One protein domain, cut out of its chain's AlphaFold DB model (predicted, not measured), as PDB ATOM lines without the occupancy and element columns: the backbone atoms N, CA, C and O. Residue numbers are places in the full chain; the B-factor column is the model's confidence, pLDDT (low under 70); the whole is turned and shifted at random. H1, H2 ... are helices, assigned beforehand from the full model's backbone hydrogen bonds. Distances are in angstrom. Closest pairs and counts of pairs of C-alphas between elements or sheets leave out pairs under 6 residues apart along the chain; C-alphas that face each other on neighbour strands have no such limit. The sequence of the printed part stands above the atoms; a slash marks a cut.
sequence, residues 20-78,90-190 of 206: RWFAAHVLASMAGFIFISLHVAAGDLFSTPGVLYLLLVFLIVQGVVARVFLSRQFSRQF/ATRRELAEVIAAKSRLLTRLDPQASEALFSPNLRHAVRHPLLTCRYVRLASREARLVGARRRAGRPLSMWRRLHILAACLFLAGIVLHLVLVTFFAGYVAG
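AT A GLANCE: This is residues 20 to 78 and 90 to 190 of the 206 residues of an uncharacterized protein of Halomonas sp. THAF5a (UniProt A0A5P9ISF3). Two lobes joined by a thin neck: in one, long H2 packs along H7 and, near its first residues, meets H1 in an open V, the centres of H1, H2 and H7 making a triangle; in the other, H3 and H5 run side by side with short H4 at a corner. H6 lies in the neck, and residues 20 to 28 of H1 stick out. The printed part has 160 residues with eight named helices, H1 to H8 in chain order, and no named strand: all helix. It is loose, radius of gyration of the C-alphas 21.1 A, spanning 65 by 38 by 30 A.

IN THESE COORDINATES: Find C-alpha 20 at (3.277, 3.509, 35.058); from there H1 runs to residue 41, 31.4 A. H2, residues 48 to 78, covers 42.4 A with a kink of 41 degrees near residue 72. Next come H3, residues 90 to 109, 28.6 A; H4, 122 to 127; H5, 129 to 145, 24.6 A; and H6, 148 to 151. H7, residues 154 to 183, covers 43.2 A, and H8, 185 to 189, ends at C-alpha 189, (12.473, -3.513, 73.824).

HOW THE PARTS SIT: Look at Val 40 and Gly 50, the closest C-alphas of the hairpin H1 and H2, 6.0 A: they touch with residues 33 to 40 and 49 to 56 alone, opposite ways at 36 degrees, only just steep. H2 touches H7 at Leu 52 and Phe 170, closest C-alphas 6.1 A, a shallow tilt of 24 degrees, opposite ways. H3 touches H5 at Leu 95 and Glu 142, closest C-alphas 6.3 A, a shallow tilt of 22 degrees, opposite ways. H4 and H5 only just touch, only at the corner, with 3 pairs of C-alphas within 8 A, the closest Ala 125 and Thr 132, 5.5 A. H6 is near H5, and H8 near H7. H1 and H7 are apart. Every O i to N i+4 pair is within hydrogen-bond range in H1, H4, H5, H7 and H8, against 25 of 27 in H2 and 15 of 16 in H3; H6 is too short for one.

THE WHOLE: The farthest C-alphas, Ala 90 and Gly 190, are 66.8 A apart. Residues 79 to 89 are not printed; C-alphas 78 and 90 stand 25.4 A apart across the cut. The link H3 to H4 is long. Look for pLDDT under 70 at residues 21 to 22, 45, 69 to 78 and 147 to 157.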
ATOM      1  N   ARG A  20       3.867   4.479  34.107       73.12
ATOM      2  CA  ARG A  20       3.277   3.509  35.058       73.12
ATOM      3  C   ARG A  20       4.095   3.315  36.342       73.12
ATOM      4  O   ARG A  20       3.531   3.196  37.421       73.12
ATOM      5  N   TRP A  21       5.423   3.342  36.251       66.31
ATOM      6  CA  TRP A  21       6.304   3.206  37.417       66.31
ATOM      7  C   TRP A  21       6.270   4.437  38.336       66.31
ATOM      8  O   TRP A  21       6.512   4.320  39.533       66.31
ATOM      9  N   PHE A  22       5.965   5.622  37.799       69.31
ATOM     10  CA  PHE A  22       5.771   6.822  38.603       69.31
ATOM     11  C   PHE A  22       4.462   6.725  39.380       69.31
ATOM     12  O   PHE A  22       4.447   7.028  40.569       69.31
ATOM     13  N   ALA A  23       3.397   6.237  38.737       72.94
ATOM     14  CA  ALA A  23       2.152   5.913  39.426       72.94
ATOM     15  C   ALA A  23       2.388   4.859  40.521       72.94
ATOM     16  O   ALA A  23       1.999   5.083  41.661       72.94
ATOM     17  N   ALA A  24       3.123   3.783  40.222       79.12
ATOM     18  CA  ALA A  24       3.495   2.772  41.214       79.12
ATOM     19  C   ALA A  24       4.300   3.361  42.385       79.12
ATOM     20  O   ALA A  24       4.016   3.051  43.534       79.12
ATOM     21  N   HIS A  25       5.263   4.251  42.121       78.75
ATOM     22  CA  HIS A  25       6.012   4.942  43.173       78.75
ATOM     23  C   HIS A  25       5.106   5.813  44.051       78.75
ATOM     24  O   HIS A  25       5.257   5.797  45.270       78.75
ATOM     25  N   VAL A  26       4.169   6.557  43.455       77.06
ATOM     26  CA  VAL A  26       3.210   7.382  44.205       77.06
ATOM     27  C   VAL A  26       2.305   6.498  45.063       77.06
ATOM     28  O   VAL A  26       2.209   6.745  46.259       77.06
ATOM     29  N   LEU A  27       1.724   5.438  44.496       80.88
ATOM     30  CA  LEU A  27       0.871   4.495  45.227       80.88
ATOM     31  C   LEU A  27       1.629   3.798  46.363       80.88
ATOM     32  O   LEU A  27       1.141   3.755  47.487       80.88
ATOM     33  N   ALA A  28       2.849   3.322  46.104       84.94
ATOM     34  CA  ALA A  28       3.701   2.719  47.126       84.94
ATOM     35  C   ALA A  28       4.068   3.721  48.232       84.94
ATOM     36  O   ALA A  28       4.088   3.360  49.404       84.94
ATOM     37  N   SER A  29       4.310   4.988  47.879       81.44
ATOM     38  CA  SER A  29       4.584   6.043  48.864       81.44
ATOM     39  C   SER A  29       3.347   6.372  49.705       81.44
ATOM     40  O   SER A  29       3.482   6.619  50.897       81.44
ATOM     41  N   MET A  30       2.147   6.341  49.113       83.81
ATOM     42  CA  MET A  30       0.884   6.525  49.839       83.81
ATOM     43  C   MET A  30       0.622   5.368  50.805       83.81
ATOM     44  O   MET A  30       0.329   5.610  51.971       83.81
ATOM     45  N   ALA A  31       0.780   4.124  50.349       85.62
ATOM     46  CA  ALA A  31       0.646   2.950  51.206       85.62
ATOM     47  C   ALA A  31       1.672   2.977  52.351       85.62
ATOM     48  O   ALA A  31       1.306   2.819  53.513       85.62
ATOM     49  N   GLY A  32       2.940   3.267  52.039       85.06
ATOM     50  CA  GLY A  32       3.995   3.421  53.040       85.06
ATOM     51  C   GLY A  32       3.686   4.517  54.062       85.06
ATOM     52  O   GLY A  32       3.866   4.300  55.254       85.06
ATOM     53  N   PHE A  33       3.157   5.662  53.625       87.56
ATOM     54  CA  PHE A  33       2.731   6.733  54.528       87.56
ATOM     55  C   PHE A  33       1.615   6.300  55.479       87.56
ATOM     56  O   PHE A  33       1.684   6.622  56.662       87.56
ATOM     57  N   ILE A  34       0.621   5.550  54.996       87.81
ATOM     58  CA  ILE A  34      -0.458   5.027  55.843       87.81
ATOM     59  C   ILE A  34       0.116   4.072  56.894       87.81
ATOM     60  O   ILE A  34      -0.137   4.255  58.081       87.81
ATOM     61  N   PHE A  35       0.937   3.101  56.482       87.62
ATOM     62  CA  PHE A  35       1.515   2.130  57.413       87.62
ATOM     63  C   PHE A  35       2.415   2.783  58.465       87.62
ATOM     64  O   PHE A  35       2.298   2.463  59.644       87.62
ATOM     65  N   ILE A  36       3.270   3.727  58.067       86.94
ATOM     66  CA  ILE A  36       4.154   4.431  59.007       86.94
ATOM     67  C   ILE A  36       3.338   5.324  59.948       86.94
ATOM     68  O   ILE A  36       3.623   5.348  61.140       86.94
ATOM     69  N   SER A  37       2.303   6.009  59.449       86.69
ATOM     70  CA  SER A  37       1.405   6.810  60.294       86.69
ATOM     71  C   SER A  37       0.742   5.962  61.378       86.69
ATOM     72  O   SER A  37       0.735   6.358  62.537       86.69
ATOM     73  N   LEU A  38       0.222   4.784  61.017       86.44
ATOM     74  CA  LEU A  38      -0.388   3.857  61.977       86.44
ATOM     75  C   LEU A  38       0.638   3.325  62.984       86.44
ATOM     76  O   LEU A  38       0.335   3.229  64.167       86.44
ATOM     77  N   HIS A  39       1.852   3.020  62.522       83.44
ATOM     78  CA  HIS A  39       2.937   2.544  63.378       83.44
ATOM     79  C   HIS A  39       3.380   3.601  64.402       83.44
ATOM     80  O   HIS A  39       3.632   3.278  65.556       83.44
ATOM     81  N   VAL A  40       3.434   4.872  64.000       83.56
ATOM     82  CA  VAL A  40       3.848   5.990  64.864       83.56
ATOM     83  C   VAL A  40       2.721   6.456  65.778       83.56
ATOM     84  O   VAL A  40       3.001   6.892  66.886       83.56
ATOM     85  N   ALA A  41       1.455   6.333  65.368       78.31
ATOM     86  CA  ALA A  41       0.307   6.694  66.205       78.31
ATOM     87  C   ALA A  41       0.250   5.912  67.531       78.31
ATOM     88  O   ALA A  41      -0.391   6.361  68.476       78.31
ATOM     89  N   ALA A  42       0.926   4.763  67.603       70.19
ATOM     90  CA  ALA A  42       1.062   3.954  68.808       70.19
ATOM     91  C   ALA A  42       2.271   4.337  69.693       70.19
ATOM     92  O   ALA A  42       2.488   3.687  70.712       70.19
ATOM     93  N   GLY A  43       3.067   5.350  69.324       70.19
ATOM     94  CA  GLY A  43       4.304   5.727  70.019       70.19
ATOM     95  C   GLY A  43       4.562   7.238  70.077       70.19
ATOM     96  O   GLY A  43       3.722   8.052  69.702       70.19
ATOM     97  N   ASP A  44       5.743   7.622  70.569       73.44
ATOM     98  CA  ASP A  44       6.150   9.027  70.721       73.44
ATOM     99  C   ASP A  44       6.797   9.600  69.441       73.44
ATOM    100  O   ASP A  44       7.510   8.910  68.709       73.44
ATOM    101  N   LEU A  45       6.603  10.894  69.181       67.75
ATOM    102  CA  LEU A  45       7.119  11.616  68.013       67.75
ATOM    103  C   LEU A  45       8.643  11.810  68.027       67.75
ATOM    104  O   LEU A  45       9.240  11.958  66.959       67.75
ATOM    105  N   PHE A  46       9.273  11.801  69.203       73.31
ATOM    106  CA  PHE A  46      10.732  11.912  69.339       73.31
ATOM    107  C   PHE A  46      11.446  10.562  69.425       73.31
ATOM    108  O   PHE A  46      12.676  10.512  69.463       73.31
ATOM    109  N   SER A  47      10.693   9.463  69.388       74.81
ATOM    110  CA  SER A  47      11.259   8.129  69.220       74.81
ATOM    111  C   SER A  47      11.861   7.954  67.815       74.81
ATOM    112  O   SER A  47      11.542   8.691  66.876       74.81
ATOM    113  N   THR A  48      12.727   6.953  67.636       76.94
ATOM    114  CA  THR A  48      13.341   6.632  66.332       76.94
ATOM    115  C   THR A  48      12.307   6.513  65.189       76.94
ATOM    116  O   THR A  48      12.533   7.120  64.136       76.94
ATOM    117  N   PRO A  49      11.152   5.831  65.358       80.31
ATOM    118  CA  PRO A  49      10.058   5.854  64.377       80.31
ATOM    119  C   PRO A  49       9.503   7.256  64.083       80.31
ATOM    120  O   PRO A  49       9.255   7.595  62.923       80.31
ATOM    121  N   GLY A  50       9.336   8.090  65.113       83.94
ATOM    122  CA  GLY A  50       8.796   9.443  64.987       83.94
ATOM    123  C   GLY A  50       9.699  10.384  64.179       83.94
ATOM    124  O   GLY A  50       9.218  11.111  63.306       83.94
ATOM    125  N   VAL A  51      11.023  10.292  64.341       86.44
ATOM    126  CA  VAL A  51      11.985  11.056  63.521       86.44
ATOM    127  C   VAL A  51      11.897  10.666  62.040       86.44
ATOM    128  O   VAL A  51      11.910  11.535  61.162       86.44
ATOM    129  N   LEU A  52      11.762   9.369  61.735       89.12
ATOM    130  CA  LEU A  52      11.577   8.900  60.355       89.12
ATOM    131  C   LEU A  52      10.248   9.378  59.768       89.12
ATOM    132  O   LEU A  52      10.191   9.733  58.589       89.12
ATOM    133  N   TYR A  53       9.201   9.449  60.586       89.56
ATOM    134  CA  TYR A  53       7.914  10.000  60.186       89.56
ATOM    135  C   TYR A  53       7.983  11.493  59.865       89.56
ATOM    136  O   TYR A  53       7.509  11.912  58.808       89.56
ATOM    137  N   LEU A  54       8.651  12.298  60.697       90.38
ATOM    138  CA  LEU A  54       8.883  13.715  60.406       90.38
ATOM    139  C   LEU A  54       9.653  13.903  59.094       90.38
ATOM    140  O   LEU A  54       9.317  14.774  58.287       90.38
ATOM    141  N   LEU A  55      10.647  13.052  58.837       90.69
ATOM    142  CA  LEU A  55      11.407  13.074  57.591       90.69
ATOM    143  C   LEU A  55      10.546  12.686  56.375       90.69
ATOM    144  O   LEU A  55      10.686  13.282  55.305       90.69
ATOM    145  N   LEU A  56       9.617  11.741  56.537       90.75
ATOM    146  CA  LEU A  56       8.632  11.384  55.517       90.75
ATOM    147  C   LEU A  56       7.667  12.542  55.225       90.75
ATOM    148  O   LEU A  56       7.466  12.888  54.061       90.75
ATOM    149  N   VAL A  57       7.114  13.178  56.261       91.31
ATOM    150  CA  VAL A  57       6.251  14.363  56.122       91.31
ATOM    151  C   VAL A  57       7.003  15.483  55.406       91.31
ATOM    152  O   VAL A  57       6.484  16.065  54.451       91.31
ATOM    153  N   PHE A  58       8.257  15.729  55.793       91.88
ATOM    154  CA  PHE A  58       9.128  16.680  55.113       91.88
ATOM    155  C   PHE A  58       9.264  16.351  53.616       91.88
ATOM    156  O   PHE A  58       9.057  17.227  52.777       91.88
ATOM    157  N   LEU A  59       9.538  15.092  53.253       90.50
ATOM    158  CA  LEU A  59       9.642  14.657  51.855       90.50
ATOM    159  C   LEU A  59       8.341  14.857  51.068       90.50
ATOM    160  O   LEU A  59       8.397  15.275  49.906       90.50
ATOM    161  N   ILE A  60       7.186  14.599  51.688       88.94
ATOM    162  CA  ILE A  60       5.863  14.799  51.084       88.94
ATOM    163  C   ILE A  60       5.634  16.284  50.802       88.94
ATOM    164  O   ILE A  60       5.405  16.656  49.648       88.94
ATOM    165  N   VAL A  61       5.760  17.144  51.819       89.25
ATOM    166  CA  VAL A  61       5.582  18.601  51.685       89.25
ATOM    167  C   VAL A  61       6.524  19.150  50.621       89.25
ATOM    168  O   VAL A  61       6.117  19.865  49.702       89.25
ATOM    169  N   GLN A  62       7.790  18.753  50.687       87.88
ATOM    170  CA  GLN A  62       8.824  19.208  49.776       87.88
ATOM    171  C   GLN A  62       8.601  18.697  48.335       87.88
ATOM    172  O   GLN A  62       8.985  19.367  47.369       87.88
ATOM    173  N   GLY A  63       7.943  17.547  48.159       82.94
ATOM    174  CA  GLY A  63       7.487  17.030  46.867       82.94
ATOM    175  C   GLY A  63       6.269  17.775  46.308       82.94
ATOM    176  O   GLY A  63       6.261  18.136  45.128       82.94
ATOM    177  N   VAL A  64       5.267  18.054  47.146       82.94
ATOM    178  CA  VAL A  64       4.063  18.822  46.776       82.94
ATOM    179  C   VAL A  64       4.449  20.235  46.355       82.94
ATOM    180  O   VAL A  64       4.097  20.668  45.256       82.94
ATOM    181  N   VAL A  65       5.259  20.922  47.163       83.12
ATOM    182  CA  VAL A  65       5.706  22.286  46.859       83.12
ATOM    183  C   VAL A  65       6.497  22.332  45.548       83.12
ATOM    184  O   VAL A  65       6.278  23.222  44.720       83.12
ATOM    185  N   ALA A  66       7.351  21.330  45.294       77.31
ATOM    186  CA  ALA A  66       8.085  21.222  44.033       77.31
ATOM    187  C   ALA A  66       7.153  21.145  42.811       77.31
ATOM    188  O   ALA A  66       7.411  21.764  41.777       77.31
ATOM    189  N   ARG A  67       6.079  20.357  42.916       74.25
ATOM    190  CA  ARG A  67       5.156  20.094  41.807       74.25
ATOM    191  C   ARG A  67       4.186  21.244  41.565       74.25
ATOM    192  O   ARG A  67       3.930  21.567  40.407       74.25
ATOM    193  N   VAL A  68       3.678  21.868  42.624       75.31
ATOM    194  CA  VAL A  68       2.651  22.916  42.525       75.31
ATOM    195  C   VAL A  68       3.263  24.284  42.222       75.31
ATOM    196  O   VAL A  68       2.809  24.976  41.311       75.31
ATOM    197  N   PHE A  69       4.311  24.673  42.950       69.31
ATOM    198  CA  PHE A  69       4.835  26.042  42.898       69.31
ATOM    199  C   PHE A  69       6.069  26.166  42.005       69.31
ATOM    200  O   PHE A  69       6.171  27.088  41.193       69.31
ATOM    201  N   LEU A  70       6.995  25.212  42.103       66.81
ATOM    202  CA  LEU A  70       8.259  25.262  41.363       66.81
ATOM    203  C   LEU A  70       8.062  25.011  39.863       66.81
ATOM    204  O   LEU A  70       8.755  25.620  39.053       66.81
ATOM    205  N   SER A  71       7.086  24.184  39.472       63.62
ATOM    206  CA  SER A  71       6.736  23.950  38.059       63.62
ATOM    207  C   SER A  71       6.363  25.244  37.323       63.62
ATOM    208  O   SER A  71       6.791  25.453  36.188       63.62
ATOM    209  N   ARG A  72       5.654  26.160  37.995       62.38
ATOM    210  CA  ARG A  72       5.284  27.476  37.453       62.38
ATOM    211  C   ARG A  72       6.494  28.401  37.297       62.38
ATOM    212  O   ARG A  72       6.590  29.121  36.303       62.38
ATOM    213  N   GLN A  73       7.439  28.366  38.240       61.50
ATOM    214  CA  GLN A  73       8.701  29.113  38.132       61.50
ATOM    215  C   GLN A  73       9.600  28.577  37.007       61.50
ATOM    216  O   GLN A  73      10.202  29.373  36.285       61.50
ATOM    217  N   PHE A  74       9.637  27.255  36.801       57.47
ATOM    218  CA  PHE A  74      10.360  26.631  35.690       57.47
ATOM    219  C   PHE A  74       9.866  27.128  34.328       57.47
ATOM    220  O   PHE A  74      10.684  27.528  33.502       57.47
ATOM    221  N   SER A  75       8.549  27.159  34.097       56.97
ATOM    222  CA  SER A  75       7.992  27.646  32.825       56.97
ATOM    223  C   SER A  75       8.373  29.103  32.540       56.97
ATOM    224  O   SER A  75       8.671  29.451  31.401       56.97
ATOM    225  N   ARG A  76       8.446  29.948  33.579       57.25
ATOM    226  CA  ARG A  76       8.860  31.355  33.449       57.25
ATOM    227  C   ARG A  76      10.354  31.514  33.133       57.25
ATOM    228  O   ARG A  76      10.702  32.347  32.306       57.25
ATOM    229  N   GLN A  77      11.228  30.699  33.729       55.31
ATOM    230  CA  GLN A  77      12.677  30.721  33.455       55.31
ATOM    231  C   GLN A  77      13.052  30.212  32.058       55.31
ATOM    232  O   GLN A  77      14.032  30.682  31.488       55.31
ATOM    233  N   PHE A  78      12.314  29.244  31.508       51.69
ATOM    234  CA  PHE A  78      12.544  28.776  30.137       51.69
ATOM    235  C   PHE A  78      11.962  29.729  29.080       51.69
ATOM    236  O   PHE A  78      12.447  29.737  27.950       51.69
ATOM    237  N   ALA A  90      36.316  35.045  24.843       80.12
ATOM    238  CA  ALA A  90      37.023  34.200  25.801       80.12
ATOM    239  C   ALA A  90      36.106  33.101  26.372       80.12
ATOM    240  O   ALA A  90      36.486  31.932  26.400       80.12
ATOM    241  N   THR A  91      34.865  33.448  26.736       81.62
ATOM    242  CA  THR A  91      33.868  32.482  27.231       81.62
ATOM    243  C   THR A  91      33.483  31.475  26.147       81.62
ATOM    244  O   THR A  91      33.320  30.291  26.434       81.62
ATOM    245  N   ARG A  92      33.372  31.917  24.885       81.56
ATOM    246  CA  ARG A  92      33.090  31.036  23.740       81.56
ATOM    247  C   ARG A  92      34.201  30.004  23.533       81.56
ATOM    248  O   ARG A  92      33.898  28.831  23.323       81.56
ATOM    249  N   ARG A  93      35.469  30.423  23.624       85.62
ATOM    250  CA  ARG A  93      36.631  29.523  23.531       85.62
ATOM    251  C   ARG A  93      36.664  28.515  24.677       85.62
ATOM    252  O   ARG A  93      36.747  27.318  24.422       85.62
ATOM    253  N   GLU A  94      36.490  28.974  25.914       87.69
ATOM    254  CA  GLU A  94      36.450  28.083  27.080       87.69
ATOM    255  C   GLU A  94      35.289  27.076  26.988       87.69
ATOM    256  O   GLU A  94      35.435  25.900  27.323       87.69
ATOM    257  N   LEU A  95      34.128  27.506  26.482       86.94
ATOM    258  CA  LEU A  95      32.986  26.623  26.263       86.94
ATOM    259  C   LEU A  95      33.292  25.549  25.209       86.94
ATOM    260  O   LEU A  95      32.987  24.378  25.437       86.94
ATOM    261  N   ALA A  96      33.929  25.921  24.096       88.06
ATOM    262  CA  ALA A  96      34.337  24.980  23.053       88.06
ATOM    263  C   ALA A  96      35.323  23.925  23.586       88.06
ATOM    264  O   ALA A  96      35.162  22.735  23.309       88.06
ATOM    265  N   GLU A  97      36.290  24.329  24.414       92.62
ATOM    266  CA  GLU A  97      37.223  23.404  25.068       92.62
ATOM    267  C   GLU A  97      36.506  22.418  25.998       92.62
ATOM    268  O   GLU A  97      36.798  21.218  25.988       92.62
ATOM    269  N   VAL A  98      35.546  22.906  26.791       91.75
ATOM    270  CA  VAL A  98      34.762  22.061  27.698       91.75
ATOM    271  C   VAL A  98      33.903  21.066  26.920       91.75
ATOM    272  O   VAL A  98      33.880  19.890  27.288       91.75
ATOM    273  N   ILE A  99      33.245  21.494  25.839       89.62
ATOM    274  CA  ILE A  99      32.446  20.613  24.974       89.62
ATOM    275  C   ILE A  99      33.346  19.553  24.326       89.62
ATOM    276  O   ILE A  99      33.054  18.362  24.420       89.62
ATOM    277  N   ALA A 100      34.495  19.941  23.766       92.19
ATOM    278  CA  ALA A 100      35.447  18.994  23.183       92.19
ATOM    279  C   ALA A 100      35.957  17.973  24.219       92.19
ATOM    280  O   ALA A 100      36.055  16.774  23.939       92.19
ATOM    281  N   ALA A 101      36.250  18.420  25.445       91.94
ATOM    282  CA  ALA A 101      36.640  17.538  26.539       91.94
ATOM    283  C   ALA A 101      35.509  16.582  26.957       91.94
ATOM    284  O   ALA A 101      35.786  15.407  27.207       91.94
ATOM    285  N   LYS A 102      34.252  17.048  26.997       93.00
ATOM    286  CA  LYS A 102      33.080  16.201  27.264       93.00
ATOM    287  C   LYS A 102      32.906  15.141  26.185       93.00
ATOM    288  O   LYS A 102      32.795  13.974  26.542       93.00
ATOM    289  N   SER A 103      32.950  15.512  24.905       91.25
ATOM    290  CA  SER A 103      32.794  14.577  23.785       91.25
ATOM    291  C   SER A 103      33.872  13.490  23.794       91.25
ATOM    292  O   SER A 103      33.551  12.310  23.691       91.25
ATOM    293  N   ARG A 104      35.143  13.850  24.033       91.44
ATOM    294  CA  ARG A 104      36.238  12.866  24.178       91.44
ATOM    295  C   ARG A 104      36.066  11.932  25.369       91.44
ATOM    296  O   ARG A 104      36.533  10.799  25.342       91.44
ATOM    297  N   LEU A 105      35.479  12.424  26.454       90.94
ATOM    298  CA  LEU A 105      35.256  11.616  27.644       90.94
ATOM    299  C   LEU A 105      34.013  10.731  27.487       90.94
ATOM    300  O   LEU A 105      33.994   9.626  28.021       90.94
ATOM    301  N   LEU A 106      33.023  11.189  26.719       91.25
ATOM    302  CA  LEU A 106      31.799  10.465  26.410       91.25
ATOM    303  C   LEU A 106      32.070   9.212  25.581       91.25
ATOM    304  O   LEU A 106      31.548   8.162  25.931       91.25
ATOM    305  N   THR A 107      32.963   9.269  24.588       88.81
ATOM    306  CA  THR A 107      33.332   8.084  23.788       88.81
ATOM    307  C   THR A 107      33.906   6.943  24.629       88.81
ATOM    308  O   THR A 107      33.774   5.783  24.259       88.81
ATOM    309  N   ARG A 108      34.515   7.252  25.781       88.81
ATOM    310  CA  ARG A 108      35.024   6.251  26.738       88.81
ATOM    311  C   ARG A 108      33.972   5.765  27.734       88.81
ATOM    312  O   ARG A 108      34.200   4.770  28.411       88.81
ATOM    313  N   LEU A 109      32.880   6.506  27.893       85.88
ATOM    314  CA  LEU A 109      31.859   6.284  28.919       85.88
ATOM    315  C   LEU A 109      30.639   5.565  28.345       85.88
ATOM    316  O   LEU A 109      30.111   4.654  28.977       85.88
ATOM    317  N   ASP A 110      30.217   5.992  27.158       85.25
ATOM    318  CA  ASP A 110      29.146   5.413  26.361       85.25
ATOM    319  C   ASP A 110      29.356   5.818  24.884       85.25
ATOM    320  O   ASP A 110      29.018   6.942  24.501       85.25
ATOM    321  N   PRO A 111      29.932   4.937  24.043       83.94
ATOM    322  CA  PRO A 111      30.217   5.239  22.639       83.94
ATOM    323  C   PRO A 111      28.977   5.566  21.798       83.94
ATOM    324  O   PRO A 111      29.108   6.189  20.749       83.94
ATOM    325  N   GLN A 112      27.785   5.142  22.233       81.88
ATOM    326  CA  GLN A 112      26.530   5.375  21.512       81.88
ATOM    327  C   GLN A 112      25.806   6.645  21.979       81.88
ATOM    328  O   GLN A 112      24.772   7.018  21.422       81.88
ATOM    329  N   ALA A 113      26.324   7.327  23.001       81.25
ATOM    330  CA  ALA A 113      25.685   8.503  23.557       81.25
ATOM    331  C   ALA A 113      25.987   9.782  22.763       81.25
ATOM    332  O   ALA A 113      27.129  10.088  22.425       81.25
ATOM    333  N   SER A 114      24.951  10.600  22.560       80.06
ATOM    334  CA  SER A 114      25.079  11.965  22.040       80.06
ATOM    335  C   SER A 114      25.305  12.961  23.179       80.06
ATOM    336  O   SER A 114      24.552  12.970  24.154       80.06
ATOM    337  N   GLU A 115      26.309  13.831  23.044       80.25
ATOM    338  CA  GLU A 115      26.706  14.819  24.061       80.25
ATOM    339  C   GLU A 115      25.544  15.724  24.501       80.25
ATOM    340  O   GLU A 115      25.349  15.932  25.703       80.25
ATOM    341  N   ALA A 116      24.704  16.145  23.553       76.69
ATOM    342  CA  ALA A 116      23.563  17.023  23.801       76.69
ATOM    343  C   ALA A 116      22.450  16.356  24.636       76.69
ATOM    344  O   ALA A 116      21.657  17.029  25.303       76.69
ATOM    345  N   LEU A 117      22.365  15.024  24.603       74.50
ATOM    346  CA  LEU A 117      21.302  14.255  25.259       74.50
ATOM    347  C   LEU A 117      21.796  13.475  26.475       74.50
ATOM    348  O   LEU A 117      20.991  13.072  27.318       74.50
ATOM    349  N   PHE A 118      23.105  13.273  26.581       78.12
ATOM    350  CA  PHE A 118      23.682  12.406  27.583       78.12
ATOM    351  C   PHE A 118      23.581  12.994  28.989       78.12
ATOM    352  O   PHE A 118      23.986  14.124  29.274       78.12
ATOM    353  N   SER A 119      23.109  12.161  29.914       75.38
ATOM    354  CA  SER A 119      23.207  12.419  31.345       75.38
ATOM    355  C   SER A 119      23.779  11.183  32.042       75.38
ATOM    356  O   SER A 119      23.308  10.066  31.793       75.38
ATOM    357  N   PRO A 120      24.791  11.340  32.913       79.50
ATOM    358  CA  PRO A 120      25.314  10.221  33.676       79.50
ATOM    359  C   PRO A 120      24.223   9.585  34.530       79.50
ATOM    360  O   PRO A 120      23.407  10.274  35.146       79.50
ATOM    361  N   ASN A 121      24.230   8.258  34.584       78.62
ATOM    362  CA  ASN A 121      23.256   7.476  35.324       78.62
ATOM    363  C   ASN A 121      23.952   6.619  36.387       78.62
ATOM    364  O   ASN A 121      25.181   6.567  36.452       78.62
ATOM    365  N   LEU A 122      23.168   5.942  37.227       71.25
ATOM    366  CA  LEU A 122      23.734   5.120  38.299       71.25
ATOM    367  C   LEU A 122      24.610   3.978  37.752       71.25
ATOM    368  O   LEU A 122      25.638   3.661  38.334       71.25
ATOM    369  N   ARG A 123      24.241   3.400  36.601       76.75
ATOM    370  CA  ARG A 123      25.004   2.329  35.940       76.75
ATOM    371  C   ARG A 123      26.387   2.821  35.509       76.75
ATOM    372  O   ARG A 123      27.368   2.123  35.730       76.75
ATOM    373  N   HIS A 124      26.469   4.029  34.957       81.88
ATOM    374  CA  HIS A 124      27.721   4.696  34.605       81.88
ATOM    375  C   HIS A 124      28.566   4.994  35.845       81.88
ATOM    376  O   HIS A 124      29.768   4.743  35.836       81.88
ATOM    377  N   ALA A 125      27.940   5.460  36.931       80.38
ATOM    378  CA  ALA A 125      28.635   5.729  38.187       80.38
ATOM    379  C   ALA A 125      29.223   4.458  38.820       80.38
ATOM    380  O   ALA A 125      30.333   4.506  39.332       80.38
ATOM    381  N   VAL A 126      28.514   3.327  38.749       82.75
ATOM    382  CA  VAL A 126      28.995   2.042  39.283       82.75
ATOM    383  C   VAL A 126      30.072   1.428  38.387       82.75
ATOM    384  O   VAL A 126      31.095   0.978  38.886       82.75
ATOM    385  N   ARG A 127      29.877   1.426  37.062       84.75
ATOM    386  CA  ARG A 127      30.830   0.805  36.123       84.75
ATOM    387  C   ARG A 127      32.092   1.634  35.908       84.75
ATOM    388  O   ARG A 127      33.178   1.086  35.774       84.75
ATOM    389  N   HIS A 128      31.948   2.956  35.865       88.44
ATOM    390  CA  HIS A 128      33.027   3.894  35.565       88.44
ATOM    391  C   HIS A 128      32.962   5.112  36.504       88.44
ATOM    392  O   HIS A 128      32.676   6.231  36.054       88.44
ATOM    393  N   PRO A 129      33.232   4.936  37.812       86.81
ATOM    394  CA  PRO A 129      33.051   5.986  38.820       86.81
ATOM    395  C   PRO A 129      33.902   7.228  38.538       86.81
ATOM    396  O   PRO A 129      33.404   8.357  38.561       86.81
ATOM    397  N   LEU A 130      35.178   7.032  38.193       90.62
ATOM    398  CA  LEU A 130      36.110   8.129  37.925       90.62
ATOM    399  C   LEU A 130      35.747   8.901  36.651       90.62
ATOM    400  O   LEU A 130      35.756  10.134  36.656       90.62
ATOM    401  N   LEU A 131      35.390   8.196  35.571       88.69
ATOM    402  CA  LEU A 131      34.975   8.831  34.317       88.69
ATOM    403  C   LEU A 131      33.666   9.596  34.513       88.69
ATOM    404  O   LEU A 131      33.568  10.758  34.128       88.69
ATOM    405  N   THR A 132      32.699   8.995  35.208       86.88
ATOM    406  CA  THR A 132      31.426   9.642  35.542       86.88
ATOM    407  C   THR A 132      31.648  10.920  36.347       86.88
ATOM    408  O   THR A 132      31.093  11.967  36.011       86.88
ATOM    409  N   CYS A 133      32.519  10.885  37.358       88.19
ATOM    410  CA  CYS A 133      32.864  12.063  38.150       88.19
ATOM    411  C   CYS A 133      33.511  13.167  37.292       88.19
ATOM    412  O   CYS A 133      33.107  14.331  37.368       88.19
ATOM    413  N   ARG A 134      34.467  12.814  36.419       90.56
ATOM    414  CA  ARG A 134      35.108  13.762  35.488       90.56
ATOM    415  C   ARG A 134      34.098  14.386  34.520       90.56
ATOM    416  O   ARG A 134      34.112  15.605  34.351       90.56
ATOM    417  N   TYR A 135      33.178  13.593  33.965       89.56
ATOM    418  CA  TYR A 135      32.099  14.095  33.110       89.56
ATOM    419  C   TYR A 135      31.209  15.097  33.853       89.56
ATOM    420  O   TYR A 135      30.955  16.196  33.366       89.56
ATOM    421  N   VAL A 136      30.773  14.756  35.072       87.25
ATOM    422  CA  VAL A 136      29.923  15.625  35.905       87.25
ATOM    423  C   VAL A 136      30.627  16.941  36.254       87.25
ATOM    424  O   VAL A 136      29.979  17.994  36.290       87.25
ATOM    425  N   ARG A 137      31.948  16.920  36.483       89.31
ATOM    426  CA  ARG A 137      32.748  18.136  36.707       89.31
ATOM    427  C   ARG A 137      32.778  19.031  35.464       89.31
ATOM    428  O   ARG A 137      32.538  20.231  35.601       89.31
ATOM    429  N   LEU A 138      33.004  18.465  34.277       89.75
ATOM    430  CA  LEU A 138      32.995  19.209  33.010       89.75
ATOM    431  C   LEU A 138      31.610  19.785  32.695       89.75
ATOM    432  O   LEU A 138      31.492  20.988  32.480       89.75
ATOM    433  N   ALA A 139      30.551  18.981  32.806       85.75
ATOM    434  CA  ALA A 139      29.169  19.442  32.646       85.75
ATOM    435  C   ALA A 139      28.797  20.539  33.666       85.75
ATOM    436  O   ALA A 139      28.043  21.466  33.375       85.75
ATOM    437  N   SER A 140      29.358  20.488  34.881       82.38
ATOM    438  CA  SER A 140      29.192  21.560  35.871       82.38
ATOM    439  C   SER A 140      29.948  22.840  35.502       82.38
ATOM    440  O   SER A 140      29.492  23.922  35.870       82.38
ATOM    441  N   ARG A 141      31.097  22.744  34.819       83.88
ATOM    442  CA  ARG A 141      31.855  23.900  34.311       83.88
ATOM    443  C   ARG A 141      31.114  24.564  33.155       83.88
ATOM    444  O   ARG A 141      30.867  25.760  33.232       83.88
ATOM    445  N   GLU A 142      30.646  23.782  32.193       84.69
ATOM    446  CA  GLU A 142      29.789  24.246  31.098       84.69
ATOM    447  C   GLU A 142      28.542  24.981  31.615       84.69
ATOM    448  O   GLU A 142      28.296  26.129  31.260       84.69
ATOM    449  N   ALA A 143      27.806  24.382  32.560       76.94
ATOM    450  CA  ALA A 143      26.611  24.997  33.138       76.94
ATOM    451  C   ALA A 143      26.889  26.311  33.900       76.94
ATOM    452  O   ALA A 143      25.960  27.091  34.141       76.94
ATOM    453  N   ARG A 144      28.142  26.550  34.320       77.88
ATOM    454  CA  ARG A 144      28.579  27.836  34.886       77.88
ATOM    455  C   ARG A 144      28.867  28.857  33.787       77.88
ATOM    456  O   ARG A 144      28.404  29.983  33.930       77.88
ATOM    457  N   LEU A 145      29.556  28.454  32.718       78.94
ATOM    458  CA  LEU A 145      29.899  29.311  31.574       78.94
ATOM    459  C   LEU A 145      28.656  29.776  30.806       78.94
ATOM    460  O   LEU A 145      28.523  30.952  30.501       78.94
ATOM    461  N   VAL A 146      27.689  28.880  30.595       74.75
ATOM    462  CA  VAL A 146      26.399  29.189  29.944       74.75
ATOM    463  C   VAL A 146      25.471  30.007  30.863       74.75
ATOM    464  O   VAL A 146      24.403  30.458  30.462       74.75
ATOM    465  N   GLY A 147      25.829  30.183  32.141       64.19
ATOM    466  CA  GLY A 147      24.984  30.876  33.117       64.19
ATOM    467  C   GLY A 147      23.712  30.108  33.505       64.19
ATOM    468  O   GLY A 147      22.895  30.623  34.270       64.19
ATOM    469  N   ALA A 148      23.553  28.855  33.063       57.50
ATOM    470  CA  ALA A 148      22.377  28.024  33.329       57.50
ATOM    471  C   ALA A 148      22.088  27.871  34.836       57.50
ATOM    472  O   ALA A 148      20.936  27.921  35.264       57.50
ATOM    473  N   ARG A 149      23.133  27.767  35.677       50.75
ATOM    474  CA  ARG A 149      22.974  27.727  37.147       50.75
ATOM    475  C   ARG A 149      22.660  29.077  37.789       50.75
ATOM    476  O   ARG A 149      22.050  29.084  38.855       50.75
ATOM    477  N   ARG A 150      23.064  30.200  37.180       52.09
ATOM    478  CA  ARG A 150      22.650  31.539  37.640       52.09
ATOM    479  C   ARG A 150      21.169  31.767  37.330       52.09
ATOM    480  O   ARG A 150      20.468  32.321  38.166       52.09
ATOM    481  N   ARG A 151      20.685  31.256  36.190       52.62
ATOM    482  CA  ARG A 151      19.282  31.376  35.765       52.62
ATOM    483  C   ARG A 151      18.321  30.462  36.512       52.62
ATOM    484  O   ARG A 151      17.249  30.934  36.832       52.62
ATOM    485  N   ALA A 152      18.699  29.224  36.844       54.50
ATOM    486  CA  ALA A 152      17.832  28.278  37.565       54.50
ATOM    487  C   ALA A 152      17.568  28.649  39.043       54.50
ATOM    488  O   ALA A 152      16.734  28.032  39.696       54.50
ATOM    489  N   GLY A 153      18.251  29.661  39.587       60.88
ATOM    490  CA  GLY A 153      18.149  30.048  40.990       60.88
ATOM    491  C   GLY A 153      18.842  29.046  41.922       60.88
ATOM    492  O   GLY A 153      18.524  27.856  41.971       60.88
ATOM    493  N   ARG A 154      19.783  29.535  42.739       61.31
ATOM    494  CA  ARG A 154      20.334  28.802  43.896       61.31
ATOM    495  C   ARG A 154      19.279  28.016  44.705       61.31
ATOM    496  O   ARG A 154      19.566  26.842  44.967       61.31
ATOM    497  N   PRO A 155      18.083  28.563  45.028       66.69
ATOM    498  CA  PRO A 155      17.057  27.837  45.786       66.69
ATOM    499  C   PRO A 155      16.638  26.516  45.139       66.69
ATOM    500  O   PRO A 155      16.558  25.505  45.826       66.69
ATOM    501  N   LEU A 156      16.477  26.464  43.816       66.94
ATOM    502  CA  LEU A 156      16.049  25.250  43.120       66.94
ATOM    503  C   LEU A 156      17.107  24.140  43.170       66.94
ATOM    504  O   LEU A 156      16.806  22.958  43.358       66.94
ATOM    505  N   SER A 157      18.373  24.520  42.993       67.75
ATOM    506  CA  SER A 157      19.481  23.565  43.052       67.75
ATOM    507  C   SER A 157      19.659  22.981  44.455       67.75
ATOM    508  O   SER A 157      19.982  21.800  44.581       67.75
ATOM    509  N   MET A 158      19.419  23.791  45.491       76.69
ATOM    510  CA  MET A 158      19.428  23.354  46.883       76.69
ATOM    511  C   MET A 158      18.222  22.474  47.182       76.69
ATOM    512  O   MET A 158      18.415  21.389  47.709       76.69
ATOM    513  N   TRP A 159      17.024  22.853  46.734       82.12
ATOM    514  CA  TRP A 159      15.788  22.087  46.910       82.12
ATOM    515  C   TRP A 159      15.931  20.631  46.466       82.12
ATOM    516  O   TRP A 159      15.644  19.702  47.215       82.12
ATOM    517  N   ARG A 160      16.471  20.413  45.259       78.75
ATOM    518  CA  ARG A 160      16.719  19.058  44.750       78.75
ATOM    519  C   ARG A 160      17.742  18.295  45.594       78.75
ATOM    520  O   ARG A 160      17.574  17.098  45.799       78.75
ATOM    521  N   ARG A 161      18.825  18.948  46.031       81.38
ATOM    522  CA  ARG A 161      19.848  18.294  46.864       81.38
ATOM    523  C   ARG A 161      19.291  17.919  48.227       81.38
ATOM    524  O   ARG A 161      19.538  16.807  48.671       81.38
ATOM    525  N   LEU A 162      18.520  18.818  48.831       88.06
ATOM    526  CA  LEU A 162      17.873  18.617  50.121       88.06
ATOM    527  C   LEU A 162      16.875  17.457  50.045       88.06
ATOM    528  O   LEU A 162      16.907  16.591  50.907       88.06
ATOM    529  N   HIS A 163      16.119  17.348  48.948       87.06
ATOM    530  CA  HIS A 163      15.250  16.193  48.697       87.06
ATOM    531  C   HIS A 163      15.999  14.874  48.630       87.06
ATOM    532  O   HIS A 163      15.610  13.903  49.266       87.06
ATOM    533  N   ILE A 164      17.070  14.829  47.832       86.12
ATOM    534  CA  ILE A 164      17.858  13.606  47.664       86.12
ATOM    535  C   ILE A 164      18.499  13.221  48.997       86.12
ATOM    536  O   ILE A 164      18.457  12.053  49.362       86.12
ATOM    537  N   LEU A 165      19.043  14.192  49.735       89.62
ATOM    538  CA  LEU A 165      19.624  13.961  51.052       89.62
ATOM    539  C   LEU A 165      18.581  13.422  52.036       89.62
ATOM    540  O   LEU A 165      18.819  12.386  52.646       89.62
ATOM    541  N   ALA A 166      17.418  14.068  52.141       91.62
ATOM    542  CA  ALA A 166      16.328  13.624  53.004       91.62
ATOM    543  C   ALA A 166      15.829  12.222  52.620       91.62
ATOM    544  O   ALA A 166      15.624  11.387  53.492       91.62
ATOM    545  N   ALA A 167      15.712  11.918  51.324       88.81
ATOM    546  CA  ALA A 167      15.307  10.596  50.849       88.81
ATOM    547  C   ALA A 167      16.359   9.522  51.172       88.81
ATOM    548  O   ALA A 167      16.003   8.406  51.543       88.81
ATOM    549  N   CYS A 168      17.648   9.854  51.057       91.00
ATOM    550  CA  CYS A 168      18.738   8.965  51.453       91.00
ATOM    551  C   CYS A 168      18.742   8.708  52.963       91.00
ATOM    552  O   CYS A 168      18.865   7.556  53.366       91.00
ATOM    553  N   LEU A 169      18.581   9.753  53.780       92.94
ATOM    554  CA  LEU A 169      18.499   9.629  55.236       92.94
ATOM    555  C   LEU A 169      17.285   8.797  55.657       92.94
ATOM    556  O   LEU A 169      17.419   7.910  56.491       92.94
ATOM    557  N   PHE A 170      16.128   9.023  55.032       92.06
ATOM    558  CA  PHE A 170      14.912   8.263  55.302       92.06
ATOM    559  C   PHE A 170      15.095   6.784  54.971       92.06
ATOM    560  O   PHE A 170      14.795   5.924  55.792       92.06
ATOM    561  N   LEU A 171      15.652   6.480  53.795       90.88
ATOM    562  CA  LEU A 171      15.919   5.103  53.394       90.88
ATOM    563  C   LEU A 171      16.915   4.416  54.336       90.88
ATOM    564  O   LEU A 171      16.665   3.294  54.765       90.88
ATOM    565  N   ALA A 172      18.026   5.080  54.664       93.19
ATOM    566  CA  ALA A 172      19.022   4.543  55.587       93.19
ATOM    567  C   ALA A 172      18.421   4.297  56.977       93.19
ATOM    568  O   ALA A 172      18.655   3.249  57.569       93.19
ATOM    569  N   GLY A 173      17.602   5.232  57.457       92.44
ATOM    570  CA  GLY A 173      16.908   5.124  58.730       92.44
ATOM    571  C   GLY A 173      15.893   3.983  58.774       92.44
ATOM    572  O   GLY A 173      15.888   3.236  59.743       92.44
ATOM    573  N   ILE A 174      15.099   3.778  57.715       91.44
ATOM    574  CA  ILE A 174      14.181   2.629  57.615       91.44
ATOM    575  C   ILE A 174      14.952   1.308  57.600       91.44
ATOM    576  O   ILE A 174      14.578   0.382  58.310       91.44
ATOM    577  N   VAL A 175      16.038   1.210  56.829       93.81
ATOM    578  CA  VAL A 175      16.873  -0.003  56.806       93.81
ATOM    579  C   VAL A 175      17.457  -0.281  58.189       93.81
ATOM    580  O   VAL A 175      17.374  -1.410  58.664       93.81
ATOM    581  N   LEU A 176      18.006   0.740  58.850       93.19
ATOM    582  CA  LEU A 176      18.541   0.612  60.202       93.19
ATOM    583  C   LEU A 176      17.454   0.190  61.195       93.19
ATOM    584  O   LEU A 176      17.666  -0.740  61.963       93.19
ATOM    585  N   HIS A 177      16.287   0.833  61.148       91.19
ATOM    586  CA  HIS A 177      15.148   0.494  61.992       91.19
ATOM    587  C   HIS A 177      14.740  -0.973  61.804       91.19
ATOM    588  O   HIS A 177      14.673  -1.696  62.789       91.19
ATOM    589  N   LEU A 178      14.578  -1.440  60.558       91.75
ATOM    590  CA  LEU A 178      14.258  -2.839  60.252       91.75
ATOM    591  C   LEU A 178      15.304  -3.812  60.806       91.75
ATOM    592  O   LEU A 178      14.939  -4.830  61.390       91.75
ATOM    593  N   VAL A 179      16.596  -3.508  60.652       93.38
ATOM    594  CA  VAL A 179      17.674  -4.344  61.200       93.38
ATOM    595  C   VAL A 179      17.600  -4.403  62.727       93.38
ATOM    596  O   VAL A 179      17.672  -5.491  63.293       93.38
ATOM    597  N   LEU A 180      17.412  -3.260  63.391       92.19
ATOM    598  CA  LEU A 180      17.347  -3.198  64.849       92.19
ATOM    599  C   LEU A 180      16.132  -3.954  65.397       92.19
ATOM    600  O   LEU A 180      16.304  -4.824  66.242       92.19
ATOM    601  N   VAL A 181      14.926  -3.706  64.877       90.19
ATOM    602  CA  VAL A 181      13.710  -4.370  65.388       90.19
ATOM    603  C   VAL A 181      13.679  -5.873  65.096       90.19
ATOM    604  O   VAL A 181      13.033  -6.613  65.833       90.19
ATOM    605  N   THR A 182      14.375  -6.335  64.048       93.19
ATOM    606  CA  THR A 182      14.379  -7.754  63.650       93.19
ATOM    607  C   THR A 182      15.467  -8.568  64.355       93.19
ATOM    608  O   THR A 182      15.220  -9.715  64.717       93.19
ATOM    609  N   PHE A 183      16.675  -8.019  64.523       94.31
ATOM    610  CA  PHE A 183      17.829  -8.768  65.051       94.31
ATOM    611  C   PHE A 183      18.246  -8.353  66.462       94.31
ATOM    612  O   PHE A 183      18.826  -9.154  67.190       94.31
ATOM    613  N   PHE A 184      17.960  -7.113  66.848       92.69
ATOM    614  CA  PHE A 184      18.322  -6.538  68.143       92.69
ATOM    615  C   PHE A 184      17.066  -6.250  68.967       92.69
ATOM    616  O   PHE A 184      16.954  -5.210  69.611       92.69
ATOM    617  N   ALA A 185      16.085  -7.158  68.917       89.88
ATOM    618  CA  ALA A 185      14.787  -6.932  69.543       89.88
ATOM    619  C   ALA A 185      14.893  -6.749  71.067       89.88
ATOM    620  O   ALA A 185      14.147  -5.949  71.614       89.88
ATOM    621  N   GLY A 186      15.861  -7.407  71.720       88.62
ATOM    622  CA  GLY A 186      16.144  -7.221  73.147       88.62
ATOM    623  C   GLY A 186      16.629  -5.805  73.463       88.62
ATOM    624  O   GLY A 186      16.069  -5.142  74.323       88.62
ATOM    625  N   TYR A 187      17.590  -5.287  72.690       89.69
ATOM    626  CA  TYR A 187      18.029  -3.892  72.826       89.69
ATOM    627  C   TYR A 187      16.896  -2.886  72.567       89.69
ATOM    628  O   TYR A 187      16.804  -1.866  73.242       89.69
ATOM    629  N   VAL A 188      16.049  -3.147  71.564       88.25
ATOM    630  CA  VAL A 188      14.953  -2.236  71.197       88.25
ATOM    631  C   VAL A 188      13.830  -2.240  72.232       88.25
ATOM    632  O   VAL A 188      13.246  -1.186  72.474       88.25
ATOM    633  N   ALA A 189      13.508  -3.398  72.805       86.12
ATOM    634  CA  ALA A 189      12.473  -3.513  73.824       86.12
ATOM    635  C   ALA A 189      12.936  -3.009  75.196       86.12
ATOM    636  O   ALA A 189      12.105  -2.578  75.988       86.12
ATOM    637  N   GLY A 190      14.248  -3.014  75.466       86.12
ATOM    638  CA  GLY A 190      14.761  -2.685  76.790       86.12
ATOM    639  C   GLY A 190      14.205  -3.672  77.815       86.12
ATOM    640  O   GLY A 190      14.395  -4.876  77.661       86.12
TER     641      GLY A 190